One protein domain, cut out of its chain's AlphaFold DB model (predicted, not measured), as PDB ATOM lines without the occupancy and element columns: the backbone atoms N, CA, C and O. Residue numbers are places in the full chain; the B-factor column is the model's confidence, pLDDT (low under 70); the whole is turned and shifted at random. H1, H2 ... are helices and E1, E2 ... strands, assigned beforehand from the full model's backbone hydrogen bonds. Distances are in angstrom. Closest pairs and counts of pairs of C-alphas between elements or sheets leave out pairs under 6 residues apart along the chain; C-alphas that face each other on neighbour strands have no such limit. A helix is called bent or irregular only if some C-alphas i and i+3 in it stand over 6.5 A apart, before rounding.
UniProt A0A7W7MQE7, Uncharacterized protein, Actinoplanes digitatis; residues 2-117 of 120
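AT A GLANCE: This is residues 2 to 117 of the 120 residues of an uncharacterized protein of Actinoplanes digitatis (UniProt A0A7W7MQE7). Look for a head of helices at one end, where H3 and H4 cross steeply and short H1 packs on H4, with a small two-stranded sheet, E1 and E4, next to H1. Long helix H2 makes a corner with H4 at the head and reaches out toward the other end, where the hairpin of E2 and E3 sticks out as an arm. The 116 printed residues have four named helices and four named strands, in the order H1, E1, E2, E3, H2, E4, H3, H4; the class is mixed, helices and strands. Both sheets, E1 - E4 and E2 - E3, are antiparallel. The whole is loose, with a radius of gyration of the C-alphas of 17.5 A, and elongated, spanning 53 by 34 by 27 A.

HOW THE PARTS SIT: Start at H1, residues 2 to 6, and E1, residues 12 to 16; their closest C-alphas, those of Ala 4 and Ile 12, are 6.3 A apart. E1 is the antiparallel neighbour of E4, residues 68 to 72, at 156 degrees between directions; find N 15 and O 69 within hydrogen-bond range at 2.9 A. Next, E2, residues 22 to 29, and E3, residues 32 to 39, form an antiparallel hairpin at 154 degrees, with N 25 and O 36 at 2.8 A. E2 is apart from E1 and from H2, residues 42 to 58. H2 and H4, residues 101 to 115, touch only at their ends, about perpendicular at 79 degrees; their closest C-alphas are those of Asp 58 and Arg 102, 5.9 A. H3, residues 80 to 93, touches H4 at a steep tilt of 59 degrees, opposite ways, closest at the C-alphas of Ile 87 and Val 108, 6.2 A. H4 touches H1 with residues 108 to 113 alone, closest at the C-alphas of Leu 6 and Ala 109, 5.5 A. H1 and H3 have every O i to N i+4 pair within hydrogen-bond range; H2 has 12 of 13 and H4 9 of 11.

IN THESE COORDINATES: Find C-alpha 2 at (-23.833, -23.860, 91.218), where H1 begins; it is 6.5 A long. E1 measures 13.6 A, E2 21.1 A and E3 23.0 A. From C-alpha 42 at (-2.768, -21.673, 81.229), H2 runs 24.2 A. E4 measures 12.9 A and H3 19.9 A. H4, 19.5 A, ends at C-alpha 115, (-37.846, -18.004, 92.026); it is irregular, with C-alphas 103 and 106 at 7.5 A.

THE WHOLE: The two C-alphas farthest apart are those of Pro 30 and Arg 117, 57.1 A. The printed part has no cut, and no link is long. The mean pLDDT of the printed part is 94.4, and no printed residue is under 70.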
ATOM      1  N   PHE A   2     -23.026 -22.997  90.350       96.12
ATOM      2  CA  PHE A   2     -23.833 -23.860  91.218       96.12
ATOM      3  C   PHE A   2     -25.345 -23.545  91.188       96.12
ATOM      4  O   PHE A   2     -26.140 -24.409  90.841       96.12
ATOM      5  N   ILE A   3     -25.723 -22.286  91.441       96.62
ATOM      6  CA  ILE A   3     -27.124 -21.823  91.403       96.62
ATOM      7  C   ILE A   3     -27.754 -22.047  90.018       96.62
ATOM      8  O   ILE A   3     -28.890 -22.494  89.918       96.62
ATOM      9  N   ALA A   4     -27.004 -21.777  88.947       95.81
ATOM     10  CA  ALA A   4     -27.474 -21.948  87.576       95.81
ATOM     11  C   ALA A   4     -27.781 -23.419  87.248       95.81
ATOM     12  O   ALA A   4     -28.807 -23.703  86.646       95.81
ATOM     13  N   TRP A   5     -26.952 -24.362  87.708       96.88
ATOM     14  CA  TRP A   5     -27.239 -25.795  87.567       96.88
ATOM     15  C   TRP A   5     -28.478 -26.231  88.342       96.88
ATOM     16  O   TRP A   5     -29.241 -27.054  87.842       96.88
ATOM     17  N   LEU A   6     -28.705 -25.667  89.529       97.19
ATOM     18  CA  LEU A   6     -29.923 -25.925  90.300       97.19
ATOM     19  C   LEU A   6     -31.176 -25.321  89.649       97.19
ATOM     20  O   LEU A   6     -32.268 -25.839  89.859       97.19
ATOM     21  N   ALA A   7     -31.020 -24.273  88.838       96.19
ATOM     22  CA  ALA A   7     -32.097 -23.707  88.029       96.19
ATOM     23  C   ALA A   7     -32.437 -24.554  86.792       96.19
ATOM     24  O   ALA A   7     -33.441 -24.282  86.147       96.19
ATOM     25  N   GLY A   8     -31.623 -25.559  86.459       95.12
ATOM     26  CA  GLY A   8     -31.797 -26.410  85.284       95.12
ATOM     27  C   GLY A   8     -30.897 -26.012  84.102       95.12
ATOM     28  O   GLY A   8     -30.569 -24.834  83.931       95.12
ATOM     29  N   PRO A   9     -30.458 -26.986  83.276       94.81
ATOM     30  CA  PRO A   9     -29.549 -26.754  82.148       94.81
ATOM     31  C   PRO A   9     -30.092 -25.779  81.093       94.81
ATOM     32  O   PRO A   9     -29.312 -25.123  80.407       94.81
ATOM     33  N   GLU A  10     -31.410 -25.657  80.964       95.19
ATOM     34  CA  GLU A  10     -32.085 -24.707  80.078       95.19
ATOM     35  C   GLU A  10     -31.853 -23.241  80.470       95.19
ATOM     36  O   GLU A  10     -31.966 -22.352  79.626       95.19
ATOM     37  N   ASN A  11     -31.472 -22.988  81.726       96.25
ATOM     38  CA  ASN A  11     -31.166 -21.659  82.248       96.25
ATOM     39  C   ASN A  11     -29.664 -21.345  82.213       96.25
ATOM     40  O   ASN A  11     -29.199 -20.416  82.878       96.25
ATOM     41  N   ILE A  12     -28.886 -22.106  81.438       96.62
ATOM     42  CA  ILE A  12     -27.440 -21.944  81.318       96.62
ATOM     43  C   ILE A  12     -27.068 -21.640  79.873       96.62
ATOM     44  O   ILE A  12     -27.380 -22.386  78.949       96.62
ATOM     45  N   VAL A  13     -26.319 -20.556  79.689       96.62
ATOM     46  CA  VAL A  13     -25.752 -20.174  78.394       96.62
ATOM     47  C   VAL A  13     -24.241 -20.104  78.526       96.62
ATOM     48  O   VAL A  13     -23.715 -19.599  79.516       96.62
ATOM     49  N   ARG A  14     -23.527 -20.592  77.515       95.25
ATOM     50  CA  ARG A  14     -22.070 -20.484  77.437       95.25
ATOM     51  C   ARG A  14     -21.654 -19.774  76.159       95.25
ATOM     52  O   ARG A  14     -22.259 -19.984  75.112       95.25
ATOM     53  N   TYR A  15     -20.608 -18.967  76.251       94.69
ATOM     54  CA  TYR A  15     -20.005 -18.270  75.120       94.69
ATOM     55  C   TYR A  15     -18.497 -18.541  75.116       94.69
ATOM     56  O   TYR A  15     -17.907 -18.479  76.197       94.69
ATOM     57  N   PRO A  16     -17.868 -18.876  73.972       94.31
ATOM     58  CA  PRO A  16     -16.418 -19.056  73.909       94.31
ATOM     59  C   PRO A  16     -15.689 -17.841  74.494       94.31
ATOM     60  O   PRO A  16     -16.023 -16.708  74.155       94.31
ATOM     61  N   GLU A  17     -14.736 -18.058  75.398       90.00
ATOM     62  CA  GLU A  17     -13.934 -16.959  75.942       90.00
ATOM     63  C   GLU A  17     -12.657 -16.804  75.117       90.00
ATOM     64  O   GLU A  17     -11.780 -17.661  75.142       90.00
ATOM     65  N   ASP A  18     -12.564 -15.693  74.394       86.38
ATOM     66  CA  ASP A  18     -11.415 -15.311  73.571       86.38
ATOM     67  C   ASP A  18     -10.652 -14.107  74.144       86.38
ATOM     68  O   ASP A  18      -9.601 -13.721  73.625       86.38
ATOM     69  N   ARG A  19     -11.159 -13.494  75.221       86.31
ATOM     70  CA  ARG A  19     -10.529 -12.318  75.812       86.31
ATOM     71  C   ARG A  19      -9.359 -12.696  76.709       86.31
ATOM     72  O   ARG A  19      -9.476 -13.623  77.511       86.31
ATOM     73  N   PRO A  20      -8.279 -11.901  76.681       85.31
ATOM     74  CA  PRO A  20      -7.205 -12.048  77.646       85.31
ATOM     75  C   PRO A  20      -7.718 -11.727  79.055       85.31
ATOM     76  O   PRO A  20      -8.206 -10.622  79.319       85.31
ATOM     77  N   GLN A  21      -7.592 -12.701  79.954       87.62
ATOM     78  CA  GLN A  21      -7.807 -12.520  81.386       87.62
ATOM     79  C   GLN A  21      -6.526 -11.998  82.035       87.62
ATOM     80  O   GLN A  21      -5.416 -12.260  81.568       87.62
ATOM     81  N   PHE A  22      -6.683 -11.234  83.112       92.56
ATOM     82  CA  PHE A  22      -5.565 -10.662  83.854       92.56
ATOM     83  C   PHE A  22      -5.785 -10.841  85.345       92.56
ATOM     84  O   PHE A  22      -6.908 -10.693  85.826       92.56
ATOM     85  N   TRP A  23      -4.691 -11.071  86.058       91.38
ATOM     86  CA  TRP A  23      -4.671 -11.255  87.499       91.38
ATOM     87  C   TRP A  23      -3.809 -10.181  88.145       91.38
ATOM     88  O   TRP A  23      -2.749  -9.826  87.621       91.38
ATOM     89  N   ASP A  24      -4.260  -9.694  89.297       94.12
ATOM     90  CA  ASP A  24      -3.433  -8.896  90.193       94.12
ATOM     91  C   ASP A  24      -2.656  -9.855  91.098       94.12
ATOM     92  O   ASP A  24      -3.230 -10.599  91.895       94.12
ATOM     93  N   VAL A  25      -1.336  -9.868  90.936       92.50
ATOM     94  CA  VAL A  25      -0.426 -10.759  91.654       92.50
ATOM     95  C   VAL A  25       0.345  -9.954  92.686       92.50
ATOM     96  O   VAL A  25       1.077  -9.014  92.362       92.50
ATOM     97  N   THR A  26       0.189 -10.354  93.944       95.56
ATOM     98  CA  THR A  26       0.899  -9.771  95.079       95.56
ATOM     99  C   THR A  26       2.105 -10.632  95.419       95.56
ATOM    100  O   THR A  26       1.957 -11.788  95.809       95.56
ATOM    101  N   VAL A  27       3.303 -10.062  95.297       94.75
ATOM    102  CA  VAL A  27       4.568 -10.740  95.603       94.75
ATOM    103  C   VAL A  27       5.268 -10.077  96.789       94.75
ATOM    104  O   VAL A  27       5.222  -8.848  96.917       94.75
ATOM    105  N   PRO A  28       5.925 -10.855  97.664       95.94
ATOM    106  CA  PRO A  28       6.762 -10.293  98.710       95.94
ATOM    107  C   PRO A  28       8.004  -9.634  98.096       95.94
ATOM    108  O   PRO A  28       8.639 -10.172  97.191       95.94
ATOM    109  N   ILE A  29       8.365  -8.468  98.618       95.38
ATOM    110  CA  ILE A  29       9.592  -7.731  98.305       95.38
ATOM    111  C   ILE A  29      10.296  -7.363  99.621       95.38
ATOM    112  O   ILE A  29       9.651  -7.361 100.670       95.38
ATOM    113  N   PRO A  30      11.591  -6.992  99.620       95.88
ATOM    114  CA  PRO A  30      12.309  -6.671 100.859       95.88
ATOM    115  C   PRO A  30      11.646  -5.605 101.753       95.88
ATOM    116  O   PRO A  30      11.882  -5.584 102.955       95.88
ATOM    117  N   GLN A  31      10.819  -4.723 101.182       93.81
ATOM    118  CA  GLN A  31      10.148  -3.617 101.880       93.81
ATOM    119  C   GLN A  31       8.646  -3.862 102.132       93.81
ATOM    120  O   GLN A  31       7.936  -2.935 102.513       93.81
ATOM    121  N   GLY A  32       8.138  -5.080 101.912       94.31
ATOM    122  CA  GLY A  32       6.721  -5.412 102.080       94.31
ATOM    123  C   GLY A  32       6.185  -6.252 100.927       94.31
ATOM    124  O   GLY A  32       6.717  -7.318 100.636       94.31
ATOM    125  N   HIS A  33       5.131  -5.779 100.267       96.62
ATOM    126  CA  HIS A  33       4.524  -6.462  99.126       96.62
ATOM    127  C   HIS A  33       4.365  -5.504  97.949       96.62
ATOM    128  O   HIS A  33       4.072  -4.324  98.139       96.62
ATOM    129  N   ALA A  34       4.523  -6.024  96.736       95.50
ATOM    130  CA  ALA A  34       4.207  -5.319  95.504       95.50
ATOM    131  C   ALA A  34       3.062  -6.040  94.793       95.50
ATOM    132  O   ALA A  34       3.088  -7.262  94.668       95.50
ATOM    133  N   THR A  35       2.070  -5.287  94.318       96.94
ATOM    134  CA  THR A  35       0.994  -5.807  93.460       96.94
ATOM    135  C   THR A  35       1.254  -5.374  92.027       96.94
ATOM    136  O   THR A  35       1.533  -4.200  91.781       96.94
ATOM    137  N   HIS A  36       1.172  -6.303  91.082       93.88
ATOM    138  CA  HIS A  36       1.255  -5.997  89.658       93.88
ATOM    139  C   HIS A  36       0.254  -6.834  88.872       93.88
ATOM    140  O   HIS A  36      -0.129  -7.925  89.288       93.88
ATOM    141  N   ARG A  37      -0.158  -6.309  87.720       95.75
ATOM    142  CA  ARG A  37      -1.110  -6.967  86.834       95.75
ATOM    143  C   ARG A  37      -0.366  -7.766  85.773       95.75
ATOM    144  O   ARG A  37       0.500  -7.214  85.095       95.75
ATOM    145  N   GLN A  38      -0.734  -9.028  85.590       94.25
ATOM    146  CA  GLN A  38      -0.180  -9.893  84.545       94.25
ATOM    147  C   GLN A  38      -1.292 -10.628  83.783       94.25
ATOM    148  O   GLN A  38      -2.381 -10.802  84.337       94.25
ATOM    149  N   PRO A  39      -1.056 -11.053  82.528       93.75
ATOM    150  CA  PRO A  39      -1.949 -11.983  81.847       93.75
ATOM    151  C   PRO A  39      -2.083 -13.291  82.634       93.75
ATOM    152  O   PRO A  39      -1.123 -13.742  83.263       93.75
ATOM    153  N   GLU A  40      -3.266 -13.892  82.580       91.75
ATOM    154  CA  GLU A  40      -3.499 -15.240  83.094       91.75
ATOM    155  C   GLU A  40      -2.644 -16.260  82.330       91.75
ATOM    156  O   GLU A  40      -2.552 -16.220  81.100       91.75
ATOM    157  N   THR A  41      -2.010 -17.175  83.061       90.56
ATOM    158  CA  THR A  41      -1.312 -18.319  82.468       90.56
ATOM    159  C   THR A  41      -2.264 -19.510  82.289       90.56
ATOM    160  O   THR A  41      -3.250 -19.616  83.018       90.56
ATOM    161  N   PRO A  42      -1.970 -20.452  81.372       88.94
ATOM    162  CA  PRO A  42      -2.768 -21.673  81.229       88.94
ATOM    163  C   PRO A  42      -2.933 -22.449  82.543       88.94
ATOM    164  O   PRO A  42      -4.047 -22.837  82.879       88.94
ATOM    165  N   ASP A  43      -1.858 -22.584  83.327       90.31
ATOM    166  CA  ASP A  43      -1.896 -23.267  84.627       90.31
ATOM    167  C   ASP A  43      -2.822 -22.550  85.625       90.31
ATOM    168  O   ASP A  43      -3.551 -23.197  86.373       90.31
ATOM    169  N   GLN A  44      -2.835 -21.210  85.633       90.12
ATOM    170  CA  GLN A  44      -3.744 -20.428  86.481       90.12
ATOM    171  C   GLN A  44      -5.206 -20.641  86.078       90.12
ATOM    172  O   GLN A  44      -6.056 -20.832  86.951       90.12
ATOM    173  N   ALA A  45      -5.483 -20.656  84.772       89.12
ATOM    174  CA  ALA A  45      -6.816 -20.924  84.248       89.12
ATOM    175  C   ALA A  45      -7.292 -22.339  84.620       89.12
ATOM    176  O   ALA A  45      -8.404 -22.501  85.123       89.12
ATOM    177  N   GLU A  46      -6.439 -23.355  84.449       90.56
ATOM    178  CA  GLU A  46      -6.746 -24.744  84.812       90.56
ATOM    179  C   GLU A  46      -6.979 -24.897  86.320       90.56
ATOM    180  O   GLU A  46      -7.969 -25.500  86.736       90.56
ATOM    181  N   MET A  47      -6.130 -24.288  87.155       91.38
ATOM    182  CA  MET A  47      -6.311 -24.280  88.609       91.38
ATOM    183  C   MET A  47      -7.634 -23.629  89.026       91.38
ATOM    184  O   MET A  47      -8.317 -24.133  89.921       91.38
ATOM    185  N   PHE A  48      -8.012 -22.511  88.400       89.88
ATOM    186  CA  PHE A  48      -9.281 -21.844  88.681       89.88
ATOM    187  C   PHE A  48     -10.480 -22.686  88.222       89.88
ATOM    188  O   PHE A  48     -11.469 -22.816  88.951       89.88
ATOM    189  N   ASP A  49     -10.400 -23.290  87.038       92.19
ATOM    190  CA  ASP A  49     -11.442 -24.177  86.531       92.19
ATOM    191  C   ASP A  49     -11.614 -25.419  87.421       92.19
ATOM    192  O   ASP A  49     -12.749 -25.713  87.805       92.19
ATOM    193  N   GLU A  50     -10.534 -26.072  87.861       94.88
ATOM    194  CA  GLU A  50     -10.604 -27.196  88.808       94.88
ATOM    195  C   GLU A  50     -11.114 -26.756  90.189       94.88
ATOM    196  O   GLU A  50     -11.936 -27.441  90.802       94.88
ATOM    197  N   SER A  51     -10.716 -25.578  90.682       93.81
ATOM    198  CA  SER A  51     -11.261 -25.033  91.934       93.81
ATOM    199  C   SER A  51     -12.774 -24.828  91.864       93.81
ATOM    200  O   SER A  51     -13.471 -25.074  92.847       93.81
ATOM    201  N   VAL A  52     -13.311 -24.385  90.725       93.75
ATOM    202  CA  VAL A  52     -14.764 -24.283  90.567       93.75
ATOM    203  C   VAL A  52     -15.394 -25.665  90.392       93.75
ATOM    204  O   VAL A  52     -16.428 -25.935  90.999       93.75
ATOM    205  N   ASN A  53     -14.795 -26.550  89.594       96.44
ATOM    206  CA  ASN A  53     -15.347 -27.877  89.317       96.44
ATOM    207  C   ASN A  53     -15.366 -28.786  90.546       96.44
ATOM    208  O   ASN A  53     -16.356 -29.481  90.755       96.44
ATOM    209  N   SER A  54     -14.360 -28.714  91.416       96.62
ATOM    210  CA  SER A  54     -14.372 -29.377  92.727       96.62
ATOM    211  C   SER A  54     -15.560 -28.936  93.589       96.62
ATOM    212  O   SER A  54     -16.298 -29.784  94.087       96.62
ATOM    213  N   TYR A  55     -15.841 -27.629  93.674       95.62
ATOM    214  CA  TYR A  55     -17.023 -27.118  94.380       95.62
ATOM    215  C   TYR A  55     -18.336 -27.652  93.778       95.62
ATOM    216  O   TYR A  55     -19.247 -28.047  94.509       95.62
ATOM    217  N   LEU A  56     -18.449 -27.681  92.443       96.69
ATOM    218  CA  LEU A  56     -19.626 -28.217  91.744       96.69
ATOM    219  C   LEU A  56     -19.802 -29.725  91.995       96.69
ATOM    220  O   LEU A  56     -20.914 -30.176  92.281       96.69
ATOM    221  N   ARG A  57     -18.701 -30.481  91.971       97.19
ATOM    222  CA  ARG A  57     -18.654 -31.916  92.271       97.19
ATOM    223  C   ARG A  57     -19.121 -32.196  93.697       97.19
ATOM    224  O   ARG A  57     -19.967 -33.065  93.907       97.19
ATOM    225  N   ASP A  58     -18.653 -31.417  94.668       97.12
ATOM    226  CA  ASP A  58     -19.082 -31.546  96.062       97.12
ATOM    227  C   ASP A  58     -20.567 -31.224  96.257       97.12
ATOM    228  O   ASP A  58     -21.232 -31.854  97.089       97.12
ATOM    229  N   ALA A  59     -21.097 -30.291  95.459       95.88
ATOM    230  CA  ALA A  59     -22.518 -29.964  95.393       95.88
ATOM    231  C   ALA A  59     -23.363 -31.017  94.649       95.88
ATOM    232  O   ALA A  59     -24.591 -30.916  94.634       95.88
ATOM    233  N   GLY A  60     -22.734 -32.005  94.007       96.25
ATOM    234  CA  GLY A  60     -23.418 -33.015  93.202       96.25
ATOM    235  C   GLY A  60     -24.100 -32.445  91.955       96.25
ATOM    236  O   GLY A  60     -25.141 -32.960  91.549       96.25
ATOM    237  N   VAL A  61     -23.561 -31.365  91.378       96.06
ATOM    238  CA  VAL A  61     -24.024 -30.800  90.099       96.06
ATOM    239  C   VAL A  61     -22.959 -30.992  89.013       96.06
ATOM    240  O   VAL A  61     -21.795 -31.226  89.345       96.06
ATOM    241  N   PRO A  62     -23.321 -30.911  87.719       96.19
ATOM    242  CA  PRO A  62     -22.355 -31.087  86.642       96.19
ATOM    243  C   PRO A  62     -21.192 -30.089  86.708       96.19
ATOM    244  O   PRO A  62     -21.357 -28.923  87.073       96.19
ATOM    245  N   GLU A  63     -20.013 -30.550  86.300       94.94
ATOM    246  CA  GLU A  63     -18.835 -29.704  86.115       94.94
ATOM    247  C   GLU A  63     -19.018 -28.761  84.914       94.94
ATOM    248  O   GLU A  63     -19.804 -29.025  83.997       94.94
ATOM    249  N   ARG A  64     -18.279 -27.647  84.906       92.06
ATOM    250  CA  ARG A  64     -18.244 -26.709  83.780       92.06
ATOM    251  C   ARG A  64     -16.979 -26.947  82.945       92.06
ATOM    252  O   ARG A  64     -15.870 -26.810  83.461       92.06
ATOM    253  N   PRO A  65     -17.108 -27.264  81.648       90.38
ATOM    254  CA  PRO A  65     -15.975 -27.204  80.734       90.38
ATOM    255  C   PRO A  65     -15.322 -25.813  80.710       90.38
ATOM    256  O   PRO A  65     -16.025 -24.794  80.661       90.38
ATOM    257  N   GLY A  66     -13.988 -25.795  80.709       89.56
ATOM    258  CA  GLY A  66     -13.176 -24.591  80.534       89.56
ATOM    259  C   GLY A  66     -13.260 -24.005  79.122       89.56
ATOM    260  O   GLY A  66     -13.844 -24.603  78.214       89.56
ATOM    261  N   GLY A  67     -12.692 -22.810  78.937       89.81
ATOM    262  CA  GLY A  67     -12.683 -22.097  77.647       89.81
ATOM    263  C   GLY A  67     -13.998 -21.394  77.284       89.81
ATOM    264  O   GLY A  67     -14.161 -20.906  76.165       89.81
ATOM    265  N   TYR A  68     -14.943 -21.319  78.223       92.38
ATOM    266  CA  TYR A  68     -16.203 -20.607  78.045       92.38
ATOM    267  C   TYR A  68     -16.464 -19.651  79.197       92.38
ATOM    268  O   TYR A  68     -16.232 -19.966  80.366       92.38
ATOM    269  N   ARG A  69     -17.093 -18.528  78.869       91.94
ATOM    270  CA  ARG A  69     -17.837 -17.736  79.832       91.94
ATOM    271  C   ARG A  69     -19.219 -18.334  80.010       91.94
ATOM    272  O   ARG A  69     -19.941 -18.543  79.036       91.94
ATOM    273  N   TRP A  70     -19.587 -18.572  81.259       94.56
ATOM    274  CA  TRP A  70     -20.865 -19.164  81.617       94.56
ATOM    275  C   TRP A  70     -21.799 -18.120  82.217       94.56
ATOM    276  O   TRP A  70     -21.405 -17.334  83.079       94.56
ATOM    277  N   PHE A  71     -23.047 -18.142  81.773       95.56
ATOM    278  CA  PHE A  71     -24.096 -17.219  82.161       95.56
ATOM    279  C   PHE A  71     -25.311 -17.989  82.657       95.56
ATOM    280  O   PHE A  71     -25.625 -19.073  82.165       95.56
ATOM    281  N   GLN A  72     -26.000 -17.388  83.619       96.50
ATOM    282  CA  GLN A  72     -27.288 -17.849  84.104       96.50
ATOM    283  C   GLN A  72     -28.381 -16.973  83.496       96.50
ATOM    284  O   GLN A  72     -28.319 -15.745  83.594       96.50
ATOM    285  N   VAL A  73     -29.369 -17.601  82.872       97.00
ATOM    286  CA  VAL A  73     -30.592 -16.934  82.426       97.00
ATOM    287  C   VAL A  73     -31.473 -16.732  83.649       97.00
ATOM    288  O   VAL A  73     -31.750 -17.688  84.364       97.00
ATOM    289  N   LEU A  74     -31.883 -15.491  83.906       96.62
ATOM    290  CA  LEU A  74     -32.748 -15.161  85.034       96.62
ATOM    291  C   LEU A  74     -34.214 -15.046  84.589       96.62
ATOM    292  O   LEU A  74     -34.469 -14.582  83.473       96.62
ATOM    293  N   PRO A  75     -35.178 -15.399  85.458       95.44
ATOM    294  CA  PRO A  75     -36.591 -15.161  85.200       95.44
ATOM    295  C   PRO A  75     -36.890 -13.661  85.034       95.44
ATOM    296  O   PRO A  75     -36.188 -12.822  85.611       95.44
ATOM    297  N   PRO A  76     -37.957 -13.290  84.305       94.00
ATOM    298  CA  PRO A  76     -38.375 -11.898  84.185       94.00
ATOM    299  C   PRO A  76     -38.585 -11.242  85.556       94.00
ATOM    300  O   PRO A  76     -39.220 -11.809  86.440       94.00
ATOM    301  N   GLY A  77     -38.058 -10.029  85.730       93.44
ATOM    302  CA  GLY A  77     -38.164  -9.284  86.989       93.44
ATOM    303  C   GLY A  77     -37.178  -9.712  88.082       93.44
ATOM    304  O   GLY A  77     -37.083  -9.022  89.095       93.44
ATOM    305  N   ILE A  78     -36.400 -10.782  87.876       96.25
ATOM    306  CA  ILE A  78     -35.317 -11.179  88.777       96.25
ATOM    307  C   ILE A  78     -33.997 -10.587  88.288       96.25
ATOM    308  O   ILE A  78     -33.590 -10.737  87.138       96.25
ATOM    309  N   THR A  79     -33.301  -9.922  89.202       96.62
ATOM    310  CA  THR A  79     -31.938  -9.416  89.016       96.62
ATOM    311  C   THR A  79     -30.935 -10.299  89.767       96.62
ATOM    312  O   THR A  79     -31.333 -11.005  90.701       96.62
ATOM    313  N   PRO A  80     -29.629 -10.230  89.441       95.69
ATOM    314  CA  PRO A  80     -28.602 -10.919  90.223       95.69
ATOM    315  C   PRO A  80     -28.661 -10.550  91.711       95.69
ATOM    316  O   PRO A  80     -28.690 -11.427  92.564       95.69
ATOM    317  N   ALA A  81     -28.814  -9.259  92.026       96.94
ATOM    318  CA  ALA A  81     -28.881  -8.785  93.407       96.94
ATOM    319  C   ALA A  81     -30.088  -9.349  94.175       96.94
ATOM    320  O   ALA A  81     -29.964  -9.737  95.335       96.94
ATOM    321  N   THR A  82     -31.261  -9.421  93.536       96.88
ATOM    322  CA  THR A  82     -32.455 -10.007  94.165       96.88
ATOM    323  C   THR A  82     -32.330 -11.518  94.331       96.88
ATOM    324  O   THR A  82     -32.757 -12.034  95.357       96.88
ATOM    325  N   LEU A  83     -31.719 -12.218  93.368       96.62
ATOM    326  CA  LEU A  83     -31.438 -13.653  93.469       96.62
ATOM    327  C   LEU A  83     -30.504 -13.940  94.652       96.62
ATOM    328  O   LEU A  83     -30.843 -14.742  95.520       96.62
ATOM    329  N   ASP A  84     -29.372 -13.235  94.715       96.25
ATOM    330  CA  ASP A  84     -28.375 -13.394  95.775       96.25
ATOM    331  C   ASP A  84     -28.970 -13.072  97.149       96.25
ATOM    332  O   ASP A  84     -28.774 -13.812  98.113       96.25
ATOM    333  N   SER A  85     -29.739 -11.983  97.253       97.38
ATOM    334  CA  SER A  85     -30.398 -11.605  98.504       97.38
ATOM    335  C   SER A  85     -31.395 -12.667  98.970       97.38
ATOM    336  O   SER A  85     -31.395 -13.010 100.151       97.38
ATOM    337  N   SER A  86     -32.191 -13.224  98.055       97.56
ATOM    338  CA  SER A  86     -33.193 -14.246  98.369       97.56
ATOM    339  C   SER A  86     -32.549 -15.551  98.848       97.56
ATOM    340  O   SER A  86     -32.934 -16.094  99.882       97.56
ATOM    341  N   ILE A  87     -31.489 -16.005  98.169       96.94
ATOM    342  CA  ILE A  87     -30.719 -17.192  98.575       96.94
ATOM    343  C   ILE A  87     -30.064 -16.979  99.941       96.94
ATOM    344  O   ILE A  87     -30.156 -17.845 100.809       96.94
ATOM    345  N   ASN A  88     -29.439 -15.821 100.171       95.81
ATOM    346  CA  ASN A  88     -28.816 -15.517 101.459       95.81
ATOM    347  C   ASN A  88     -29.841 -15.481 102.603       95.81
ATOM    348  O   ASN A  88     -29.551 -15.969 103.695       95.81
ATOM    349  N   GLN A  89     -31.046 -14.952 102.359       97.00
ATOM    350  CA  GLN A  89     -32.137 -14.981 103.337       97.00
ATOM    351  C   GLN A  89     -32.612 -16.411 103.623       97.00
ATOM    352  O   GLN A  89     -32.767 -16.769 104.790       97.00
ATOM    353  N   ALA A  90     -32.783 -17.243 102.590       96.94
ATOM    354  CA  ALA A  90     -33.158 -18.646 102.756       96.94
ATOM    355  C   ALA A  90     -32.107 -19.424 103.567       96.94
ATOM    356  O   ALA A  90     -32.445 -20.143 104.506       96.94
ATOM    357  N   LEU A  91     -30.819 -19.220 103.273       96.31
ATOM    358  CA  LEU A  91     -29.723 -19.849 104.012       96.31
ATOM    359  C   LEU A  91     -29.677 -19.396 105.471       96.31
ATOM    360  O   LEU A  91     -29.598 -20.248 106.358       96.31
ATOM    361  N   ALA A  92     -29.805 -18.093 105.736       94.56
ATOM    362  CA  ALA A  92     -29.861 -17.561 107.096       94.56
ATOM    363  C   ALA A  92     -31.063 -18.109 107.890       94.56
ATOM    364  O   ALA A  92     -30.935 -18.395 109.079       94.56
ATOM    365  N   GLY A  93     -32.211 -18.297 107.232       94.56
ATOM    366  CA  GLY A  93     -33.420 -18.868 107.832       94.56
ATOM    367  C   GLY A  93     -33.392 -20.390 108.012       94.56
ATOM    368  O   GLY A  93     -34.156 -20.915 108.817       94.56
ATOM    369  N   SER A  94     -32.513 -21.104 107.302       93.06
ATOM    370  CA  SER A  94     -32.464 -22.576 107.315       93.06
ATOM    371  C   SER A  94     -31.866 -23.188 108.588       93.06
ATOM    372  O   SER A  94     -32.010 -24.386 108.817       93.06
ATOM    373  N   GLY A  95     -31.149 -22.398 109.396       88.88
ATOM    374  CA  GLY A  95     -30.399 -22.904 110.553       88.88
ATOM    375  C   GLY A  95     -29.149 -23.719 110.189       88.88
ATOM    376  O   GLY A  95     -28.536 -24.328 111.067       88.88
ATOM    377  N   THR A  96     -28.750 -23.732 108.913       88.06
ATOM    378  CA  THR A  96     -27.533 -24.405 108.452       88.06
ATOM    379  C   THR A  96     -26.287 -23.775 109.078       88.06
ATOM    380  O   THR A  96     -26.078 -22.567 109.001       88.06
ATOM    381  N   THR A  97     -25.417 -24.603 109.661       88.75
ATOM    382  CA  THR A  97     -24.156 -24.168 110.293       88.75
ATOM    383  C   THR A  97     -22.928 -24.332 109.395       88.75
ATOM    384  O   THR A  97     -21.844 -23.868 109.742       88.75
ATOM    385  N   SER A  98     -23.079 -24.987 108.240       91.50
ATOM    386  CA  SER A  98     -22.001 -25.271 107.292       91.50
ATOM    387  C   SER A  98     -22.291 -24.663 105.926       91.50
ATOM    388  O   SER A  98     -23.305 -24.967 105.311       91.50
ATOM    389  N   MET A  99     -21.354 -23.873 105.405       90.81
ATOM    390  CA  MET A  99     -21.426 -23.315 104.046       90.81
ATOM    391  C   MET A  99     -20.864 -24.263 102.978       90.81
ATOM    392  O   MET A  99     -20.665 -23.867 101.829       90.81
ATOM    393  N   HIS A 100     -20.585 -25.518 103.344       94.50
ATOM    394  CA  HIS A 100     -20.157 -26.525 102.383       94.50
ATOM    395  C   HIS A 100     -21.255 -26.736 101.322       94.50
ATOM    396  O   HIS A 100     -22.416 -26.910 101.701       94.50
ATOM    397  N   PRO A 101     -20.925 -26.794 100.016       94.50
ATOM    398  CA  PRO A 101     -21.908 -26.863  98.928       94.50
ATOM    399  C   PRO A 101     -22.960 -27.959  99.118       94.50
ATOM    400  O   PRO A 101     -24.151 -27.719  98.958       94.50
ATOM    401  N   ARG A 102     -22.527 -29.155  99.536       95.19
ATOM    402  CA  ARG A 102     -23.429 -30.277  99.834       95.19
ATOM    403  C   ARG A 102     -24.459 -29.967 100.925       95.19
ATOM    404  O   ARG A 102     -25.579 -30.444 100.833       95.19
ATOM    405  N   ALA A 103     -24.074 -29.210 101.952       95.38
ATOM    406  CA  ALA A 103     -24.934 -28.906 103.093       95.38
ATOM    407  C   ALA A 103     -25.999 -27.858 102.748       95.38
ATOM    408  O   ALA A 103     -27.123 -27.947 103.224       95.38
ATOM    409  N   ILE A 104     -25.657 -26.892 101.890       96.62
ATOM    410  CA  ILE A 104     -26.570 -25.815 101.483       96.62
ATOM    411  C   ILE A 104     -27.425 -26.169 100.260       96.62
ATOM    412  O   ILE A 104     -28.357 -25.440  99.927       96.62
ATOM    413  N   ARG A 105     -27.102 -27.271  99.575       96.44
ATOM    414  CA  ARG A 105     -27.679 -27.649  98.282       96.44
ATOM    415  C   ARG A 105     -29.191 -27.604  98.244       96.44
ATOM    416  O   ARG A 105     -29.740 -26.953  97.361       96.44
ATOM    417  N   ASP A 106     -29.841 -28.291  99.169       96.50
ATOM    418  CA  ASP A 106     -31.286 -28.481  99.088       96.50
ATOM    419  C   ASP A 106     -32.037 -27.180  99.400       96.50
ATOM    420  O   ASP A 106     -32.997 -26.857  98.707       96.50
ATOM    421  N   VAL A 107     -31.521 -26.366 100.331       97.62
ATOM    422  CA  VAL A 107     -32.053 -25.023 100.626       97.62
ATOM    423  C   VAL A 107     -31.953 -24.116  99.400       97.62
ATOM    424  O   VAL A 107     -32.920 -23.453  99.028       97.62
ATOM    425  N   VAL A 108     -30.790 -24.095  98.735       97.81
ATOM    426  CA  VAL A 108     -30.604 -23.288  97.519       97.81
ATOM    427  C   VAL A 108     -31.484 -23.814  96.383       97.81
ATOM    428  O   VAL A 108     -32.067 -23.016  95.657       97.81
ATOM    429  N   ALA A 109     -31.608 -25.132  96.226       97.56
ATOM    430  CA  ALA A 109     -32.413 -25.739  95.168       97.56
ATOM    431  C   ALA A 109     -33.904 -25.409  95.319       97.56
ATOM    432  O   ALA A 109     -34.550 -25.050  94.335       97.56
ATOM    433  N   GLU A 110     -34.440 -25.487  96.538       97.44
ATOM    434  CA  GLU A 110     -35.824 -25.114  96.834       97.44
ATOM    435  C   GLU A 110     -36.084 -23.637  96.516       97.44
ATOM    436  O   GLU A 110     -37.052 -23.296  95.831       97.44
ATOM    437  N   GLU A 111     -35.179 -22.763  96.951       97.62
ATOM    438  CA  GLU A 111     -35.311 -21.326  96.748       97.62
ATOM    439  C   GLU A 111     -35.197 -20.937  95.267       97.62
ATOM    440  O   GLU A 111     -35.983 -20.136  94.755       97.62
ATOM    441  N   VAL A 112     -34.275 -21.561  94.533       97.38
ATOM    442  CA  VAL A 112     -34.166 -21.392  93.081       97.38
ATOM    443  C   VAL A 112     -35.438 -21.880  92.385       97.38
ATOM    444  O   VAL A 112     -36.002 -21.146  91.576       97.38
ATOM    445  N   ALA A 113     -35.956 -23.060  92.731       96.69
ATOM    446  CA  ALA A 113     -37.197 -23.571  92.148       96.69
ATOM    447  C   ALA A 113     -38.393 -22.637  92.411       96.69
ATOM    448  O   ALA A 113     -39.266 -22.484  91.552       96.69
ATOM    449  N   ARG A 114     -38.429 -21.979  93.576       96.56
ATOM    450  CA  ARG A 114     -39.436 -20.968  93.917       96.56
ATOM    451  C   ARG A 114     -39.319 -19.724  93.033       96.56
ATOM    452  O   ARG A 114     -40.337 -19.252  92.534       96.56
ATOM    453  N   LEU A 115     -38.106 -19.207  92.830       96.19
ATOM    454  CA  LEU A 115     -37.846 -18.004  92.026       96.19
ATOM    455  C   LEU A 115     -38.076 -18.213  90.523       96.19
ATOM    456  O   LEU A 115     -38.454 -17.273  89.831       96.19
ATOM    457  N   TYR A 116     -37.846 -19.428  90.023       95.06
ATOM    458  CA  TYR A 116     -37.983 -19.774  88.602       95.06
ATOM    459  C   TYR A 116     -39.384 -20.258  88.222       95.06
ATOM    460  O   TYR A 116     -39.664 -20.484  87.044       95.06
ATOM    461  N   ARG A 117     -40.292 -20.404  89.192       91.44
ATOM    462  CA  ARG A 117     -41.681 -20.753  88.910       91.44
ATOM    463  C   ARG A 117     -42.371 -19.583  88.191       91.44
ATOM    464  O   ARG A 117     -42.310 -18.459  88.690       91.44
TER     465      ARG A 117